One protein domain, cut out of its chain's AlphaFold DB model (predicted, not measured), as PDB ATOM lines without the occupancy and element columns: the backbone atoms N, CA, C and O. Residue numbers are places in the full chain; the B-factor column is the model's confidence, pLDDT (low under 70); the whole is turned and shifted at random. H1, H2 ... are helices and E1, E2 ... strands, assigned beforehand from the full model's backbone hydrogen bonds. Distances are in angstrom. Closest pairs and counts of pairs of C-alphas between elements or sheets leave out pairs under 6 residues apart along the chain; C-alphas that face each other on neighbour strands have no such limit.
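What this domain is: This is residues 4 to 92 of the 127 residues of an uncharacterized protein of archaeon CG10_big_fil_rev_8_21_14_0_10_43_11 (UniProt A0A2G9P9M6). One long helix, H1, makes the length of a rod, and a small antiparallel sheet, E1 E2 E3, packs with one face on residues 32 to 47 of that helix. Residues 4 to 31 of H1 stick out as a free arm, while residues 56 to 69 fold back from the helix's other end to the sheet. The printed part has 89 residues, with one named helix followed by three named strands, in the sheet order E1 - E2 - E3; the class is mixed, helices and strands. The whole is extended, with a radius of gyration of the C-alphas of 22.3 A and spans of 80 by 26 by 16 A.

Where its parts are: H1, residues 4 to 55, runs 76.6 A from C-alpha 4 at (-10.446, 7.469, -6.923) to C-alpha 55 at (51.884, -32.684, -25.968). E1 is residues 70 to 74, 13.4 A; E2 is residues 79 to 84, 16.7 A; E3 is residues 87 to 91, 12.9 A, ending at C-alpha 91 at (41.604, -16.395, -26.509).

How they stand to each other: H1 is on the sheet at a height of 7.9 A, over E2 and E3; it runs along the strands, at 23 degrees to E3 on the local plane. Its closest C-alphas to E3 are those of Cys 43 and Cys 91, 5.6 A; to E2, those of Leu 39 and Ile 82, 6.6 A. In H1 every O i to N i+4 pair is within hydrogen-bond range. The strands form a meander, each the antiparallel neighbour of the one before. The hairpin E1 and E2 has N 72 and O 81 within hydrogen-bond range at 2.9 A; the hairpin E2 and E3 has N 89 and O 82 at 2.8 A. E1 and E3 are edge strands.

The domain as a whole: The two farthest C-alphas, of Glu 4 and Asn 57, are 80.2 A apart. The printed part has no cut. The link from H1 to E1 is long, 14 residues; the other two are tight. Mean pLDDT of the printed part is 76.4, with residues 51 to 63, 70 to 79 and 92 under 70.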
ATOM      1  N   GLU A   4     -11.325   8.392  -7.652       82.81
ATOM      2  CA  GLU A   4     -10.446   7.469  -6.923       82.81
ATOM      3  C   GLU A   4     -10.190   6.167  -7.699       82.81
ATOM      4  O   GLU A   4      -9.060   5.687  -7.753       82.81
ATOM      5  N   GLY A   5     -11.215   5.629  -8.371       83.50
ATOM      6  CA  GLY A   5     -11.078   4.451  -9.229       83.50
ATOM      7  C   GLY A   5     -10.223   4.719 -10.471       83.50
ATOM      8  O   GLY A   5      -9.431   3.868 -10.862       83.50
ATOM      9  N   LEU A   6     -10.324   5.916 -11.062       88.00
ATOM     10  CA  LEU A   6      -9.462   6.331 -12.176       88.00
ATOM     11  C   LEU A   6      -7.995   6.440 -11.727       88.00
ATOM     12  O   LEU A   6      -7.112   5.919 -12.406       88.00
ATOM     13  N   PHE A   7      -7.733   7.064 -10.573       87.38
ATOM     14  CA  PHE A   7      -6.377   7.170 -10.025       87.38
ATOM     15  C   PHE A   7      -5.765   5.804  -9.709       87.38
ATOM     16  O   PHE A   7      -4.598   5.578 -10.028       87.38
ATOM     17  N   ALA A   8      -6.549   4.878  -9.153       88.69
ATOM     18  CA  ALA A   8      -6.091   3.515  -8.902       88.69
ATOM     19  C   ALA A   8      -5.708   2.786 -10.203       88.69
ATOM     20  O   ALA A   8      -4.652   2.158 -10.262       88.69
ATOM     21  N   ILE A   9      -6.511   2.916 -11.265       90.81
ATOM     22  CA  ILE A   9      -6.215   2.310 -12.575       90.81
ATOM     23  C   ILE A   9      -4.936   2.904 -13.179       90.81
ATOM     24  O   ILE A   9      -4.076   2.155 -13.640       90.81
ATOM     25  N   ILE A  10      -4.774   4.231 -13.146       91.00
ATOM     26  CA  ILE A  10      -3.570   4.902 -13.665       91.00
ATOM     27  C   ILE A  10      -2.326   4.446 -12.896       91.00
ATOM     28  O   ILE A  10      -1.315   4.113 -13.510       91.00
ATOM     29  N   LEU A  11      -2.400   4.376 -11.564       92.06
ATOM     30  CA  LEU A  11      -1.284   3.926 -10.734       92.06
ATOM     31  C   LEU A  11      -0.880   2.481 -11.064       92.06
ATOM     32  O   LEU A  11       0.306   2.196 -11.209       92.06
ATOM     33  N   ILE A  12      -1.855   1.585 -11.238       92.94
ATOM     34  CA  ILE A  12      -1.602   0.191 -11.626       92.94
ATOM     35  C   ILE A  12      -0.915   0.125 -12.995       92.94
ATOM     36  O   ILE A  12       0.071  -0.593 -13.142       92.94
ATOM     37  N   LEU A  13      -1.378   0.900 -13.981       92.25
ATOM     38  CA  LEU A  13      -0.758   0.943 -15.310       92.25
ATOM     39  C   LEU A  13       0.693   1.437 -15.256       92.25
ATOM     40  O   LEU A  13       1.559   0.868 -15.924       92.25
ATOM     41  N   VAL A  14       0.983   2.444 -14.428       92.69
ATOM     42  CA  VAL A  14       2.354   2.935 -14.216       92.69
ATOM     43  C   VAL A  14       3.231   1.848 -13.590       92.69
ATOM     44  O   VAL A  14       4.321   1.585 -14.095       92.69
ATOM     45  N   ILE A  15       2.751   1.167 -12.544       93.31
ATOM     46  CA  ILE A  15       3.496   0.083 -11.884       93.31
ATOM     47  C   ILE A  15       3.784  -1.059 -12.863       93.31
ATOM     48  O   ILE A  15       4.914  -1.538 -12.926       93.31
ATOM     49  N   ILE A  16       2.788  -1.470 -13.652       91.88
ATOM     50  CA  ILE A  16       2.939  -2.527 -14.657       91.88
ATOM     51  C   ILE A  16       3.983  -2.131 -15.707       91.88
ATOM     52  O   ILE A  16       4.850  -2.936 -16.041       91.88
ATOM     53  N   THR A  17       3.943  -0.888 -16.188       91.88
ATOM     54  CA  THR A  17       4.896  -0.396 -17.196       91.88
ATOM     55  C   THR A  17       6.330  -0.410 -16.663       91.88
ATOM     56  O   THR A  17       7.237  -0.880 -17.347       91.88
ATOM     57  N   ILE A  18       6.535   0.038 -15.418       90.00
ATOM     58  CA  ILE A  18       7.847  -0.010 -14.758       90.00
ATOM     59  C   ILE A  18       8.301  -1.464 -14.579       90.00
ATOM     60  O   ILE A  18       9.451  -1.787 -14.864       90.00
ATOM     61  N   ALA A  19       7.404  -2.356 -14.146       87.25
ATOM     62  CA  ALA A  19       7.725  -3.766 -13.962       87.25
ATOM     63  C   ALA A  19       8.185  -4.423 -15.275       87.25
ATOM     64  O   ALA A  19       9.229  -5.076 -15.282       87.25
ATOM     65  N   PHE A  20       7.478  -4.198 -16.388       87.94
ATOM     66  CA  PHE A  20       7.890  -4.706 -17.700       87.94
ATOM     67  C   PHE A  20       9.248  -4.154 -18.140       87.94
ATOM     68  O   PHE A  20      10.123  -4.945 -18.476       87.94
ATOM     69  N   ALA A  21       9.477  -2.842 -18.019       83.06
ATOM     70  CA  ALA A  21      10.773  -2.248 -18.352       83.06
ATOM     71  C   ALA A  21      11.926  -2.885 -17.551       83.06
ATOM     72  O   ALA A  21      12.963  -3.235 -18.107       83.06
ATOM     73  N   THR A  22      11.730  -3.125 -16.248       85.88
ATOM     74  CA  THR A  22      12.761  -3.776 -15.421       85.88
ATOM     75  C   THR A  22      12.998  -5.248 -15.770       85.88
ATOM     76  O   THR A  22      14.100  -5.756 -15.554       85.88
ATOM     77  N   LEU A  23      11.982  -5.958 -16.267       83.62
ATOM     78  CA  LEU A  23      12.116  -7.345 -16.714       83.62
ATOM     79  C   LEU A  23      12.866  -7.423 -18.046       83.62
ATOM     80  O   LEU A  23      13.736  -8.283 -18.197       83.62
ATOM     81  N   ASP A  24      12.581  -6.505 -18.967       82.81
ATOM     82  CA  ASP A  24      13.277  -6.404 -20.251       82.81
ATOM     83  C   ASP A  24      14.772  -6.103 -20.047       82.81
ATOM     84  O   ASP A  24      15.630  -6.808 -20.581       82.81
ATOM     85  N   ASP A  25      15.113  -5.156 -19.168       86.25
ATOM     86  CA  ASP A  25      16.513  -4.861 -18.834       86.25
ATOM     87  C   ASP A  25      17.232  -6.071 -18.215       86.25
ATOM     88  O   ASP A  25      18.363  -6.408 -18.583       86.25
ATOM     89  N   LYS A  26      16.577  -6.771 -17.279       87.00
ATOM     90  CA  LYS A  26      17.158  -7.962 -16.637       87.00
ATOM     91  C   LYS A  26      17.362  -9.102 -17.623       87.00
ATOM     92  O   LYS A  26      18.395  -9.765 -17.570       87.00
ATOM     93  N   THR A  27      16.399  -9.345 -18.507       84.06
ATOM     94  CA  THR A  27      16.528 -10.391 -19.527       84.06
ATOM     95  C   THR A  27      17.649 -10.063 -20.502       84.06
ATOM     96  O   THR A  27      18.481 -10.929 -20.760       84.06
ATOM     97  N   PHE A  28      17.760  -8.813 -20.955       85.12
ATOM     98  CA  PHE A  28      18.877  -8.375 -21.792       85.12
ATOM     99  C   PHE A  28      20.242  -8.624 -21.129       85.12
ATOM    100  O   PHE A  28      21.147  -9.187 -21.754       85.12
ATOM    101  N   LEU A  29      20.388  -8.267 -19.849       86.19
ATOM    102  CA  LEU A  29      21.621  -8.504 -19.091       86.19
ATOM    103  C   LEU A  29      21.947  -9.997 -18.959       86.19
ATOM    104  O   LEU A  29      23.098 -10.386 -19.160       86.19
ATOM    105  N   LEU A  30      20.946 -10.832 -18.672       87.38
ATOM    106  CA  LEU A  30      21.117 -12.282 -18.575       87.38
ATOM    107  C   LEU A  30      21.563 -12.893 -19.907       87.38
ATOM    108  O   LEU A  30      22.493 -13.697 -19.924       87.38
ATOM    109  N   TYR A  31      20.964 -12.476 -21.027       86.31
ATOM    110  CA  TYR A  31      21.381 -12.935 -22.354       86.31
ATOM    111  C   TYR A  31      22.831 -12.559 -22.655       86.31
ATOM    112  O   TYR A  31      23.602 -13.396 -23.128       86.31
ATOM    113  N   LYS A  32      23.228 -11.321 -22.341       86.69
ATOM    114  CA  LYS A  32      24.610 -10.870 -22.519       86.69
ATOM    115  C   LYS A  32      25.587 -11.691 -21.672       86.69
ATOM    116  O   LYS A  32      26.614 -12.134 -22.182       86.69
ATOM    117  N   GLN A  33      25.256 -11.934 -20.404       88.12
ATOM    118  CA  GLN A  33      26.086 -12.744 -19.513       88.12
ATOM    119  C   GLN A  33      26.223 -14.185 -20.025       88.12
ATOM    120  O   GLN A  33      27.336 -14.698 -20.115       88.12
ATOM    121  N   GLN A  34      25.120 -14.812 -20.440       87.94
ATOM    122  CA  GLN A  34      25.129 -16.181 -20.954       87.94
ATOM    123  C   GLN A  34      25.992 -16.322 -22.218       87.94
ATOM    124  O   GLN A  34      26.705 -17.315 -22.372       87.94
ATOM    125  N   ARG A  35      25.969 -15.332 -23.123       85.12
ATOM    126  CA  ARG A  35      26.842 -15.328 -24.310       85.12
ATOM    127  C   ARG A  35      28.315 -15.187 -23.940       85.12
ATOM    128  O   ARG A  35      29.136 -15.921 -24.489       85.12
ATOM    129  N   ALA A  36      28.649 -14.303 -23.003       87.31
ATOM    130  CA  ALA A  36      30.023 -14.139 -22.534       87.31
ATOM    131  C   ALA A  36      30.555 -15.422 -21.870       87.31
ATOM    132  O   ALA A  36      31.649 -15.884 -22.197       87.31
ATOM    133  N   GLU A  37      29.761 -16.051 -21.000       90.00
ATOM    134  CA  GLU A  37      30.100 -17.334 -20.372       90.00
ATOM    135  C   GLU A  37      30.276 -18.449 -21.410       90.00
ATOM    136  O   GLU A  37      31.212 -19.250 -21.320       90.00
ATOM    137  N   TYR A  38      29.421 -18.476 -22.436       84.25
ATOM    138  CA  TYR A  38      29.551 -19.410 -23.545       84.25
ATOM    139  C   TYR A  38      30.870 -19.220 -24.303       84.25
ATOM    140  O   TYR A  38      31.624 -20.181 -24.463       84.25
ATOM    141  N   LEU A  39      31.182 -17.993 -24.728       85.00
ATOM    142  CA  LEU A  39      32.425 -17.681 -25.437       85.00
ATOM    143  C   LEU A  39      33.659 -18.030 -24.589       85.00
ATOM    144  O   LEU A  39      34.610 -18.619 -25.104       85.00
ATOM    145  N   GLN A  40      33.619 -17.771 -23.279       88.56
ATOM    146  CA  GLN A  40      34.690 -18.152 -22.359       88.56
ATOM    147  C   GLN A  40      34.845 -19.678 -22.256       88.56
ATOM    148  O   GLN A  40      35.963 -20.195 -22.230       88.56
ATOM    149  N   SER A  41      33.737 -20.420 -22.226       86.69
ATOM    150  CA  SER A  41      33.752 -21.886 -22.232       86.69
ATOM    151  C   SER A  41      34.366 -22.443 -23.519       86.69
ATOM    152  O   SER A  41      35.237 -23.315 -23.464       86.69
ATOM    153  N   VAL A  42      33.985 -21.896 -24.680       81.38
ATOM    154  CA  VAL A  42      34.586 -22.247 -25.977       81.38
ATOM    155  C   VAL A  42      36.098 -22.005 -25.946       81.38
ATOM    156  O   VAL A  42      36.871 -22.896 -26.299       81.38
ATOM    157  N   CYS A  43      36.512 -20.837 -25.455       82.88
ATOM    158  CA  CYS A  43      37.910 -20.449 -25.302       82.88
ATOM    159  C   CYS A  43      38.718 -21.466 -24.487       82.88
ATOM    160  O   CYS A  43      39.752 -21.968 -24.930       82.88
ATOM    161  N   ASN A  44      38.205 -21.832 -23.313       84.88
ATOM    162  CA  ASN A  44      38.857 -22.780 -22.413       84.88
ATOM    163  C   ASN A  44      38.982 -24.173 -23.046       84.88
ATOM    164  O   ASN A  44      40.021 -24.821 -22.921       84.88
ATOM    165  N   ARG A  45      37.942 -24.631 -23.754       80.44
ATOM    166  CA  ARG A  45      37.943 -25.933 -24.435       80.44
ATOM    167  C   ARG A  45      38.943 -25.976 -25.588       80.44
ATOM    168  O   ARG A  45      39.667 -26.960 -25.716       80.44
ATOM    169  N   LEU A  46      39.030 -24.907 -26.379       76.19
ATOM    170  CA  LEU A  46      40.031 -24.780 -27.440       76.19
ATOM    171  C   LEU A  46      41.453 -24.760 -26.877       76.19
ATOM    172  O   LEU A  46      42.308 -25.482 -27.380       76.19
ATOM    173  N   ASN A  47      41.688 -24.006 -25.801       77.12
ATOM    174  CA  ASN A  47      42.980 -23.970 -25.114       77.12
ATOM    175  C   ASN A  47      43.394 -25.354 -24.604       77.12
ATOM    176  O   ASN A  47      44.540 -25.758 -24.781       77.12
ATOM    177  N   PHE A  48      42.451 -26.092 -24.016       76.56
ATOM    178  CA  PHE A  48      42.686 -27.459 -23.570       76.56
ATOM    179  C   PHE A  48      43.037 -28.382 -24.742       76.56
ATOM    180  O   PHE A  48      44.031 -29.100 -24.678       76.56
ATOM    181  N   ALA A  49      42.266 -28.355 -25.832       70.75
ATOM    182  CA  ALA A  49      42.552 -29.181 -27.004       70.75
ATOM    183  C   ALA A  49      43.928 -28.858 -27.606       70.75
ATOM    184  O   ALA A  49      44.691 -29.768 -27.917       70.75
ATOM    185  N   LEU A  50      44.272 -27.573 -27.706       71.12
ATOM    186  CA  LEU A  50      45.566 -27.111 -28.205       71.12
ATOM    187  C   LEU A  50      46.744 -27.596 -27.359       71.12
ATOM    188  O   LEU A  50      47.726 -28.090 -27.910       71.12
ATOM    189  N   ASP A  51      46.637 -27.493 -26.035       69.31
ATOM    190  CA  ASP A  51      47.661 -27.988 -25.112       69.31
ATOM    191  C   ASP A  51      47.855 -29.510 -25.250       69.31
ATOM    192  O   ASP A  51      48.981 -30.006 -25.272       69.31
ATOM    193  N   ASN A  52      46.766 -30.264 -25.438       62.56
ATOM    194  CA  ASN A  52      46.846 -31.713 -25.628       62.56
ATOM    195  C   ASN A  52      47.449 -32.105 -26.987       62.56
ATOM    196  O   ASN A  52      48.275 -33.015 -27.037       62.56
ATOM    197  N   VAL A  53      47.092 -31.420 -28.079       59.69
ATOM    198  CA  VAL A  53      47.708 -31.650 -29.401       59.69
ATOM    199  C   VAL A  53      49.205 -31.329 -29.366       59.69
ATOM    200  O   VAL A  53      50.000 -32.073 -29.935       59.69
ATOM    201  N   GLY A  54      49.608 -30.265 -28.664       57.41
ATOM    202  CA  GLY A  54      51.019 -29.902 -28.512       57.41
ATOM    203  C   GLY A  54      51.845 -30.935 -27.736       57.41
ATOM    204  O   GLY A  54      53.033 -31.095 -28.004       57.41
ATOM    205  N   LYS A  55      51.225 -31.657 -26.794       57.75
ATOM    206  CA  LYS A  55      51.884 -32.684 -25.968       57.75
ATOM    207  C   LYS A  55      51.903 -34.070 -26.608       57.75
ATOM    208  O   LYS A  55      52.807 -34.856 -26.327       57.75
ATOM    209  N   HIS A  56      50.915 -34.386 -27.441       50.72
ATOM    210  CA  HIS A  56      50.720 -35.724 -27.985       50.72
ATOM    211  C   HIS A  56      50.782 -35.715 -29.515       50.72
ATOM    212  O   HIS A  56      49.827 -35.325 -30.192       50.72
ATOM    213  N   ASN A  57      51.895 -36.209 -30.069       50.91
ATOM    214  CA  ASN A  57      52.062 -36.356 -31.515       50.91
ATOM    215  C   ASN A  57      50.922 -37.185 -32.124       50.91
ATOM    216  O   ASN A  57      50.611 -38.272 -31.642       50.91
ATOM    217  N   ASN A  58      50.364 -36.686 -33.230       50.72
ATOM    218  CA  ASN A  58      49.329 -37.353 -34.023       50.72
ATOM    219  C   ASN A  58      47.985 -37.563 -33.293       50.72
ATOM    220  O   ASN A  58      47.331 -38.590 -33.465       50.72
ATOM    221  N   THR A  59      47.569 -36.587 -32.479       48.34
ATOM    222  CA  THR A  59      46.275 -36.621 -31.780       48.34
ATOM    223  C   THR A  59      45.255 -35.723 -32.468       48.34
ATOM    224  O   THR A  59      45.517 -34.549 -32.720       48.34
ATOM    225  N   THR A  60      44.066 -36.262 -32.741       58.25
ATOM    226  CA  THR A  60      42.924 -35.500 -33.257       58.25
ATOM    227  C   THR A  60      41.906 -35.286 -32.143       58.25
ATOM    228  O   THR A  60      41.447 -36.248 -31.533       58.25
ATOM    229  N   PHE A  61      41.523 -34.029 -31.905       54.75
ATOM    230  CA  PHE A  61      40.423 -33.682 -31.007       54.75
ATOM    231  C   PHE A  61      39.205 -33.246 -31.812       54.75
ATOM    232  O   PHE A  61      39.279 -32.312 -32.608       54.75
ATOM    233  N   VAL A  62      38.076 -33.903 -31.560       64.88
ATOM    234  CA  VAL A  62      36.768 -33.487 -32.068       64.88
ATOM    235  C   VAL A  62      36.011 -32.853 -30.912       64.88
ATOM    236  O   VAL A  62      35.831 -33.472 -29.864       64.88
ATOM    237  N   MET A  63      35.603 -31.598 -31.081       63.00
ATOM    238  CA  MET A  63      34.834 -30.862 -30.084       63.00
ATOM    239  C   MET A  63      33.497 -30.449 -30.669       63.00
ATOM    240  O   MET A  63      33.439 -29.788 -31.701       63.00
ATOM    241  N   GLU A  64      32.431 -30.795 -29.959       70.50
ATOM    242  CA  GLU A  64      31.087 -30.335 -30.279       70.50
ATOM    243  C   GLU A  64      30.728 -29.121 -29.434       70.50
ATOM    244  O   GLU A  64      31.000 -29.063 -28.228       70.50
ATOM    245  N   PHE A  65      30.110 -28.140 -30.072       72.62
ATOM    246  CA  PHE A  65      29.726 -26.882 -29.463       72.62
ATOM    247  C   PHE A  65      28.216 -26.735 -29.558       72.62
ATOM    248  O   PHE A  65      27.628 -26.997 -30.604       72.62
ATOM    249  N   SER A  66      27.582 -26.333 -28.458       74.25
ATOM    250  CA  SER A  66      26.121 -26.233 -28.397       74.25
ATOM    251  C   SER A  66      25.576 -25.106 -29.273       74.25
ATOM    252  O   SER A  66      24.384 -25.092 -29.574       74.25
ATOM    253  N   GLN A  67      26.420 -24.140 -29.651       71.31
ATOM    254  CA  GLN A  67      26.025 -22.961 -30.414       71.31
ATOM    255  C   GLN A  67      27.134 -22.536 -31.405       71.31
ATOM    256  O   GLN A  67      28.320 -22.759 -31.146       71.31
ATOM    257  N   PRO A  68      26.798 -21.909 -32.544       71.62
ATOM    258  CA  PRO A  68      27.807 -21.432 -33.489       71.62
ATOM    259  C   PRO A  68      28.610 -20.259 -32.905       71.62
ATOM    260  O   PRO A  68      28.099 -19.482 -32.097       71.62
ATOM    261  N   PHE A  69      29.863 -20.116 -33.337       74.56
ATOM    262  CA  PHE A  69      30.719 -18.962 -33.057       74.56
ATOM    263  C   PHE A  69      31.667 -18.720 -34.236       74.56
ATOM    264  O   PHE A  69      31.945 -19.631 -35.014       74.56
ATOM    265  N   ASN A  70      32.171 -17.498 -34.348       69.50
ATOM    266  CA  ASN A  70      33.203 -17.114 -35.298       69.50
ATOM    267  C   ASN A  70      34.568 -17.172 -34.619       69.50
ATOM    268  O   ASN A  70      34.699 -16.858 -33.435       69.50
ATOM    269  N   LEU A  71      35.587 -17.549 -35.383       69.38
ATOM    270  CA  LEU A  71      36.971 -17.560 -34.935       69.38
ATOM    271  C   LEU A  71      37.794 -16.709 -35.893       69.38
ATOM    272  O   LEU A  71      37.758 -16.927 -37.103       69.38
ATOM    273  N   SER A  72      38.537 -15.750 -35.355       65.94
ATOM    274  CA  SER A  72      39.521 -14.976 -36.105       65.94
ATOM    275  C   SER A  72      40.883 -15.143 -35.445       65.94
ATOM    276  O   SER A  72      41.007 -15.200 -34.225       65.94
ATOM    277  N   ALA A  73      41.932 -15.279 -36.246       65.94
ATOM    278  CA  ALA A  73      43.293 -15.347 -35.741       65.94
ATOM    279  C   ALA A  73      44.018 -14.059 -36.118       65.94
ATOM    280  O   ALA A  73      43.897 -13.588 -37.247       65.94
ATOM    281  N   GLN A  74      44.804 -13.518 -35.190       61.91
ATOM    282  CA  GLN A  74      45.745 -12.442 -35.465       61.91
ATOM    283  C   GLN A  74      47.171 -13.003 -35.355       61.91
ATOM    284  O   GLN A  74      47.744 -13.032 -34.260       61.91
ATOM    285  N   PRO A  75      47.770 -13.460 -36.474       54.75
ATOM    286  CA  PRO A  75      49.051 -14.169 -36.457       54.75
ATOM    287  C   PRO A  75      50.190 -13.347 -35.851       54.75
ATOM    288  O   PRO A  75      51.034 -13.884 -35.136       54.75
ATOM    289  N   SER A  76      50.188 -12.032 -36.089       56.34
ATOM    290  CA  SER A  76      51.189 -11.098 -35.561       56.34
ATOM    291  C   SER A  76      51.138 -10.964 -34.040       56.34
ATOM    292  O   SER A  76      52.180 -10.827 -33.406       56.34
ATOM    293  N   ALA A  77      49.941 -11.035 -33.458       52.38
ATOM    294  CA  ALA A  77      49.727 -10.907 -32.023       52.38
ATOM    295  C   ALA A  77      49.699 -12.258 -31.302       52.38
ATOM    296  O   ALA A  77      49.693 -12.276 -30.075       52.38
ATOM    297  N   ARG A  78      49.712 -13.384 -32.037       59.78
ATOM    298  CA  ARG A  78      49.624 -14.740 -31.467       59.78
ATOM    299  C   ARG A  78      48.367 -14.938 -30.609       59.78
ATOM    300  O   ARG A  78      48.381 -15.657 -29.612       59.78
ATOM    301  N   ILE A  79      47.281 -14.288 -31.019       61.31
ATOM    302  CA  ILE A  79      45.986 -14.308 -30.342       61.31
ATOM    303  C   ILE A  79      44.946 -14.855 -31.313       61.31
ATOM    304  O   ILE A  79      44.980 -14.559 -32.511       61.31
ATOM    305  N   MET A  80      44.022 -15.649 -30.785       71.25
ATOM    306  CA  MET A  80      42.782 -15.993 -31.466       71.25
ATOM    307  C   MET A  80      41.646 -15.247 -30.786       71.25
ATOM    308  O   MET A  80      41.599 -15.195 -29.565       71.25
ATOM    309  N   PHE A  81      40.721 -14.690 -31.545       71.25
ATOM    310  CA  PHE A  81      39.490 -14.127 -31.023       71.25
ATOM    311  C   PHE A  81      38.338 -15.053 -31.367       71.25
ATOM    312  O   PHE A  81      38.287 -15.653 -32.444       71.25
ATOM    313  N   ILE A  82      37.420 -15.174 -30.421       76.31
ATOM    314  CA  ILE A  82      36.185 -15.917 -30.583       76.31
ATOM    315  C   ILE A  82      35.061 -14.924 -30.414       76.31
ATOM    316  O   ILE A  82      34.954 -14.275 -29.372       76.31
ATOM    317  N   SER A  83      34.226 -14.805 -31.434       75.88
ATOM    318  CA  SER A  83      33.132 -13.850 -31.434       75.88
ATOM    319  C   SER A  83      31.808 -14.506 -31.762       75.88
ATOM    320  O   SER A  83      31.717 -15.518 -32.459       75.88
ATOM    321  N   ARG A  84      30.744 -13.918 -31.233       70.88
ATOM    322  CA  ARG A  84      29.380 -14.258 -31.595       70.88
ATOM    323  C   ARG A  84      28.500 -13.040 -31.423       70.88
ATOM    324  O   ARG A  84      28.454 -12.452 -30.347       70.88
ATOM    325  N   GLU A  85      27.737 -12.733 -32.468       78.00
ATOM    326  CA  GLU A  85      26.874 -11.551 -32.506       78.00
ATOM    327  C   GLU A  85      27.690 -10.283 -32.195       78.00
ATOM    328  O   GLU A  85      28.484  -9.862 -33.030       78.00
ATOM    329  N   GLN A  86      27.508  -9.696 -31.011       79.75
ATOM    330  CA  GLN A  86      28.162  -8.459 -30.572       79.75
ATOM    331  C   GLN A  86      29.244  -8.686 -29.507       79.75
ATOM    332  O   GLN A  86      29.890  -7.728 -29.091       79.75
ATOM    333  N   ASP A  87      29.423  -9.924 -29.046       80.88
ATOM    334  CA  ASP A  87      30.375 -10.259 -27.995       80.88
ATOM    335  C   ASP A  87      31.617 -10.918 -28.620       80.88
ATOM    336  O   ASP A  87      31.515 -11.814 -29.461       80.88
ATOM    337  N   GLU A  88      32.800 -10.467 -28.209       79.19
ATOM    338  CA  GLU A  88      34.094 -11.003 -28.632       79.19
ATOM    339  C   GLU A  88      34.973 -11.235 -27.404       79.19
ATOM    340  O   GLU A  88      35.045 -10.397 -26.505       79.19
ATOM    341  N   ILE A  89      35.642 -12.385 -27.369       79.19
ATOM    342  CA  ILE A  89      36.613 -12.734 -26.340       79.19
ATOM    343  C   ILE A  89      37.934 -13.095 -27.011       79.19
ATOM    344  O   ILE A  89      37.999 -13.953 -27.892       79.19
ATOM    345  N   GLY A  90      39.004 -12.445 -26.557       72.31
ATOM    346  CA  GLY A  90      40.370 -12.811 -26.903       72.31
ATOM    347  C   GLY A  90      40.788 -14.086 -26.177       72.31
ATOM    348  O   GLY A  90      40.922 -14.112 -24.955       72.31
ATOM    349  N   CYS A  91      41.032 -15.136 -26.945       72.00
ATOM    350  CA  CYS A  91      41.604 -16.395 -26.509       72.00
ATOM    351  C   CYS A  91      43.110 -16.393 -26.725       72.00
ATOM    352  O   CYS A  91      43.630 -16.537 -27.835       72.00
ATOM    353  N   LEU A  92      43.831 -16.231 -25.622       63.66
ATOM    354  CA  LEU A  92      45.277 -16.331 -25.617       63.66
ATOM    355  C   LEU A  92      45.665 -17.815 -25.607       63.66
ATOM    356  O   LEU A  92      45.576 -18.454 -24.565       63.66
TER     357      LEU A  92